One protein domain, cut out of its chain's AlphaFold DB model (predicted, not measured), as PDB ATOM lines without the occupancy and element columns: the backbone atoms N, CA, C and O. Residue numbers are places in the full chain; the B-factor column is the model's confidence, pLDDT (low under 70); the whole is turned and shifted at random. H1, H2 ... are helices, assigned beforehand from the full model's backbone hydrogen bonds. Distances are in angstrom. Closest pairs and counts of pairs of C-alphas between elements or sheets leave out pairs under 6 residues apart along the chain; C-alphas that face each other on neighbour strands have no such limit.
ATOM      1  N   GLU A 220      53.807  25.491  12.864       73.50
ATOM      2  CA  GLU A 220      54.029  24.221  12.161       73.50
ATOM      3  C   GLU A 220      52.706  23.645  11.612       73.50
ATOM      4  O   GLU A 220      52.649  23.219  10.458       73.50
ATOM      5  N   GLU A 221      51.605  23.716  12.371       72.81
ATOM      6  CA  GLU A 221      50.286  23.258  11.907       72.81
ATOM      7  C   GLU A 221      49.714  24.133  10.772       72.81
ATOM      8  O   GLU A 221      49.056  23.635   9.852       72.81
ATOM      9  N   ILE A 222      49.936  25.450  10.818       72.62
ATOM     10  CA  ILE A 222      49.494  26.373   9.764       72.62
ATOM     11  C   ILE A 222      50.327  26.182   8.498       72.62
ATOM     12  O   ILE A 222      49.743  26.119   7.418       72.62
ATOM     13  N   GLU A 223      51.650  26.068   8.611       79.38
ATOM     14  CA  GLU A 223      52.541  25.810   7.475       79.38
ATOM     15  C   GLU A 223      52.146  24.509   6.769       79.38
ATOM     16  O   GLU A 223      51.940  24.514   5.554       79.38
ATOM     17  N   GLU A 224      51.876  23.441   7.525       80.19
ATOM     18  CA  GLU A 224      51.415  22.173   6.956       80.19
ATOM     19  C   GLU A 224      50.045  22.311   6.257       80.19
ATOM     20  O   GLU A 224      49.787  21.695   5.218       80.19
ATOM     21  N   LYS A 225      49.133  23.137   6.788       77.69
ATOM     22  CA  LYS A 225      47.835  23.407   6.143       77.69
ATOM     23  C   LYS A 225      47.979  24.243   4.873       77.69
ATOM     24  O   LYS A 225      47.287  23.956   3.895       77.69
ATOM     25  N   VAL A 226      48.836  25.262   4.872       81.81
ATOM     26  CA  VAL A 226      49.088  26.109   3.697       81.81
ATOM     27  C   VAL A 226      49.714  25.278   2.582       81.81
ATOM     28  O   VAL A 226      49.210  25.315   1.460       81.81
ATOM     29  N   GLU A 227      50.710  24.453   2.903       84.44
ATOM     30  CA  GLU A 227      51.353  23.556   1.942       84.44
ATOM     31  C   GLU A 227      50.338  22.583   1.316       84.44
ATOM     32  O   GLU A 227      50.259  22.456   0.092       84.44
ATOM     33  N   ARG A 228      49.446  21.980   2.119       81.88
ATOM     34  CA  ARG A 228      48.348  21.146   1.589       81.88
ATOM     35  C   ARG A 228      47.420  21.920   0.648       81.88
ATOM     36  O   ARG A 228      46.992  21.372  -0.368       81.88
ATOM     37  N   VAL A 229      47.079  23.169   0.966       82.56
ATOM     38  CA  VAL A 229      46.197  23.997   0.125       82.56
ATOM     39  C   VAL A 229      46.874  24.372  -1.195       82.56
ATOM     40  O   VAL A 229      46.215  24.344  -2.237       82.56
ATOM     41  N   GLU A 230      48.166  24.695  -1.182       83.94
ATOM     42  CA  GLU A 230      48.929  24.977  -2.402       83.94
ATOM     43  C   GLU A 230      49.043  23.739  -3.298       83.94
ATOM     44  O   GLU A 230      48.749  23.832  -4.489       83.94
ATOM     45  N   ILE A 231      49.311  22.559  -2.727       83.19
ATOM     46  CA  ILE A 231      49.333  21.286  -3.469       83.19
ATOM     47  C   ILE A 231      47.971  20.992  -4.123       83.19
ATOM     48  O   ILE A 231      47.904  20.526  -5.264       83.19
ATOM     49  N   VAL A 232      46.858  21.270  -3.436       82.56
ATOM     50  CA  VAL A 232      45.512  21.085  -4.008       82.56
ATOM     51  C   VAL A 232      45.260  22.059  -5.162       82.56
ATOM     52  O   VAL A 232      44.714  21.646  -6.189       82.56
ATOM     53  N   LYS A 233      45.672  23.327  -5.030       80.75
ATOM     54  CA  LYS A 233      45.541  24.329  -6.101       80.75
ATOM     55  C   LYS A 233      46.382  23.965  -7.325       80.75
ATOM     56  O   LYS A 233      45.867  24.044  -8.438       80.75
ATOM     57  N   GLU A 234      47.618  23.515  -7.129       81.06
ATOM     58  CA  GLU A 234      48.512  23.095  -8.213       81.06
ATOM     59  C   GLU A 234      47.954  21.868  -8.957       81.06
ATOM     60  O   GLU A 234      47.864  21.860 -10.185       81.06
ATOM     61  N   ASN A 235      47.444  20.869  -8.227       75.56
ATOM     62  CA  ASN A 235      46.799  19.693  -8.824       75.56
ATOM     63  C   ASN A 235      45.529  20.038  -9.617       75.56
ATOM     64  O   ASN A 235      45.258  19.439 -10.661       75.56
ATOM     65  N   GLN A 236      44.730  20.997  -9.140       74.88
ATOM     66  CA  GLN A 236      43.580  21.498  -9.895       74.88
ATOM     67  C   GLN A 236      44.024  22.235 -11.161       74.88
ATOM     68  O   GLN A 236      43.423  22.030 -12.214       74.88
ATOM     69  N   ARG A 237      45.096  23.032 -11.085       76.12
ATOM     70  CA  ARG A 237      45.652  23.754 -12.234       76.12
ATOM     71  C   ARG A 237      46.161  22.794 -13.313       76.12
ATOM     72  O   ARG A 237      45.732  22.916 -14.457       76.12
ATOM     73  N   MET A 238      46.926  21.764 -12.938       66.25
ATOM     74  CA  MET A 238      47.362  20.710 -13.868       66.25
ATOM     75  C   MET A 238      46.190  19.947 -14.502       66.25
ATOM     76  O   MET A 238      46.238  19.609 -15.684       66.25
ATOM     77  N   ARG A 239      45.111  19.673 -13.754       65.50
ATOM     78  CA  ARG A 239      43.911  19.042 -14.336       65.50
ATOM     79  C   ARG A 239      43.248  19.929 -15.388       65.50
ATOM     80  O   ARG A 239      42.828  19.411 -16.418       65.50
ATOM     81  N   VAL A 240      43.158  21.236 -15.144       67.12
ATOM     82  CA  VAL A 240      42.550  22.188 -16.086       67.12
ATOM     83  C   VAL A 240      43.430  22.390 -17.320       67.12
ATOM     84  O   VAL A 240      42.906  22.382 -18.429       67.12
ATOM     85  N   GLU A 241      44.751  22.495 -17.169       62.50
ATOM     86  CA  GLU A 241      45.675  22.589 -18.311       62.50
ATOM     87  C   GLU A 241      45.634  21.327 -19.186       62.50
ATOM     88  O   GLU A 241      45.529  21.431 -20.410       62.50
ATOM     89  N   ASN A 242      45.580  20.136 -18.578       58.25
ATOM     90  CA  ASN A 242      45.393  18.885 -19.320       58.25
ATOM     91  C   ASN A 242      44.047  18.824 -20.066       58.25
ATOM     92  O   ASN A 242      43.977  18.237 -21.143       58.25
ATOM     93  N   LEU A 243      42.987  19.443 -19.534       57.03
ATOM     94  CA  LEU A 243      41.687  19.546 -20.211       57.03
ATOM     95  C   LEU A 243      41.722  20.554 -21.373       57.03
ATOM     96  O   LEU A 243      41.174  20.279 -22.440       57.03
ATOM     97  N   MET A 244      42.411  21.687 -21.213       48.78
ATOM     98  CA  MET A 244      42.501  22.717 -22.256       48.78
ATOM     99  C   MET A 244      43.377  22.306 -23.445       48.78
ATOM    100  O   MET A 244      43.122  22.727 -24.575       48.78
ATOM    101  N   CYS A 245      44.348  21.413 -23.243       53.09
ATOM    102  CA  CYS A 245      45.108  20.830 -24.347       53.09
ATOM    103  C   CYS A 245      44.274  19.931 -25.271       53.09
ATOM    104  O   CYS A 245      44.751  19.636 -26.363       53.09
ATOM    105  N   VAL A 246      43.056  19.518 -24.897       52.94
ATOM    106  CA  VAL A 246      42.180  18.695 -25.751       52.94
ATOM    107  C   VAL A 246      41.342  19.558 -26.700       52.94
ATOM    108  O   VAL A 246      41.155  19.193 -27.862       52.94
ATOM    109  N   GLU A 247      40.878  20.728 -26.259       54.31
ATOM    110  CA  GLU A 247      39.963  21.577 -27.041       54.31
ATOM    111  C   GLU A 247      40.635  22.297 -28.218       54.31
ATOM    112  O   GLU A 247      39.978  22.584 -29.217       54.31
ATOM    113  N   ILE A 248      41.950  22.525 -28.147       59.03
ATOM    114  CA  ILE A 248      42.714  23.236 -29.188       59.03
ATOM    115  C   ILE A 248      43.241  22.275 -30.279       59.03
ATOM    116  O   ILE A 248      43.741  22.705 -31.318       59.03
ATOM    117  N   GLN A 249      43.103  20.958 -30.096       68.88
ATOM    118  CA  GLN A 249      43.607  19.986 -31.067       68.88
ATOM    119  C   GLN A 249      42.714  19.900 -32.314       68.88
ATOM    120  O   GLN A 249      41.484  19.918 -32.214       68.88
ATOM    121  N   PRO A 250      43.300  19.723 -33.510       81.69
ATOM    122  CA  PRO A 250      42.550  19.399 -34.716       81.69
ATOM    123  C   PRO A 250      41.576  18.228 -34.494       81.69
ATOM    124  O   PRO A 250      41.935  17.214 -33.894       81.69
ATOM    125  N   LYS A 251      40.357  18.326 -35.046       79.19
ATOM    126  CA  LYS A 251      39.255  17.356 -34.835       79.19
ATOM    127  C   LYS A 251      39.630  15.883 -35.069       79.19
ATOM    128  O   LYS A 251      38.972  14.992 -34.540       79.19
ATOM    129  N   TRP A 252      40.645  15.601 -35.887       80.81
ATOM    130  CA  TRP A 252      41.112  14.237 -36.145       80.81
ATOM    131  C   TRP A 252      41.947  13.664 -34.988       80.81
ATOM    132  O   TRP A 252      41.779  12.490 -34.674       80.81
ATOM    133  N   ILE A 253      42.757  14.487 -34.306       77.50
ATOM    134  CA  ILE A 253      43.502  14.102 -33.093       77.50
ATOM    135  C   ILE A 253      42.520  13.838 -31.951       77.50
ATOM    136  O   ILE A 253      42.606  12.802 -31.298       77.50
ATOM    137  N   GLN A 254      41.515  14.706 -31.787       75.25
ATOM    138  CA  GLN A 254      40.438  14.505 -30.810       75.25
ATOM    139  C   GLN A 254      39.719  13.164 -31.036       75.25
ATOM    140  O   GLN A 254      39.546  12.383 -30.104       75.25
ATOM    141  N   LYS A 255      39.358  12.842 -32.288       78.44
ATOM    142  CA  LYS A 255      38.750  11.544 -32.639       78.44
ATOM    143  C   LYS A 255      39.667  10.350 -32.359       78.44
ATOM    144  O   LYS A 255      39.159   9.291 -32.007       78.44
ATOM    145  N   MET A 256      40.983  10.502 -32.529       78.56
ATOM    146  CA  MET A 256      41.959   9.449 -32.233       78.56
ATOM    147  C   MET A 256      42.038   9.174 -30.727       78.56
ATOM    148  O   MET A 256      41.888   8.026 -30.318       78.56
ATOM    149  N   MET A 257      42.154  10.229 -29.913       75.88
ATOM    150  CA  MET A 257      42.187  10.128 -28.449       75.88
ATOM    151  C   MET A 257      40.916   9.483 -27.878       75.88
ATOM    152  O   MET A 257      40.995   8.618 -27.012       75.88
ATOM    153  N   PHE A 258      39.734   9.844 -28.395       74.94
ATOM    154  CA  PHE A 258      38.470   9.219 -27.981       74.94
ATOM    155  C   PHE A 258      38.385   7.734 -28.351       74.94
ATOM    156  O   PHE A 258      37.749   6.961 -27.639       74.94
ATOM    157  N   LYS A 259      39.009   7.320 -29.458       77.00
ATOM    158  CA  LYS A 259      38.987   5.925 -29.909       77.00
ATOM    159  C   LYS A 259      39.857   5.026 -29.026       77.00
ATOM    160  O   LYS A 259      39.468   3.891 -28.787       77.00
ATOM    161  N   GLU A 260      40.985   5.530 -28.524       71.56
ATOM    162  CA  GLU A 260      41.819   4.813 -27.546       71.56
ATOM    163  C   GLU A 260      41.142   4.714 -26.174       71.56
ATOM    164  O   GLU A 260      41.152   3.646 -25.570       71.56
ATOM    165  N   TYR A 261      40.478   5.780 -25.716       69.75
ATOM    166  CA  TYR A 261      39.799   5.797 -24.413       69.75
ATOM    167  C   TYR A 261      38.562   4.883 -24.337       69.75
ATOM    168  O   TYR A 261      38.146   4.512 -23.250       69.75
ATOM    169  N   LEU A 262      37.959   4.545 -25.481       68.12
ATOM    170  CA  LEU A 262      36.780   3.670 -25.573       68.12
ATOM    171  C   LEU A 262      37.130   2.187 -25.793       68.12
ATOM    172  O   LEU A 262      36.220   1.362 -25.870       68.12
ATOM    173  N   MET A 263      38.415   1.851 -25.946       64.56
ATOM    174  CA  MET A 263      38.885   0.463 -26.085       64.56
ATOM    175  C   MET A 263      39.618  -0.067 -24.839       64.56
ATOM    176  O   MET A 263      40.053  -1.218 -24.853       64.56
TER     177      MET A 263
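AT A GLANCE: This is residues 220 to 263 of the 264 residues of an uncharacterized protein of Stentor coeruleus (UniProt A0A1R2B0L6). One long helix, H1, makes the length of this model, and a short helix, H2, turns off at its far end to form a corner, like a lopsided L. The printed part has 44 residues with two named helices, H1 then H2, and no named strand; the class is all helix. It is extended, with a radius of gyration of the C-alphas of 16.8 A and spans of 51 by 23 by 6 A.

HOW THE PARTS SIT: Start with H1, residues 220 to 247; its residues 220 to 245 stand free. Past a tight link of 3 residues you reach H2, residues 251 to 261. The two are close but not clearly touching: their closest C-alphas, of Val 246 and Gln 254, are 6.8 A apart. They run opposite ways at a steep tilt of 60 degrees. In H2 every O i to N i+4 pair is within hydrogen-bond range; in H1, 22 of 24 are.

IN THESE COORDINATES: Find C-alpha 220 at (54.029, 24.221, 12.161); from there H1 runs 41.7 A to C-alpha 247 at (39.963, 21.577, -27.041). H2 runs 15.6 A, ending at C-alpha 261 at (39.799, 5.797, -24.413).

THE WHOLE: The two C-alphas farthest apart, of Glu 220 and Trp 252, are 51.0 A apart. The printed part has no cut. Look for pLDDT under 70 at residues 238 to 249 and 261 to 263.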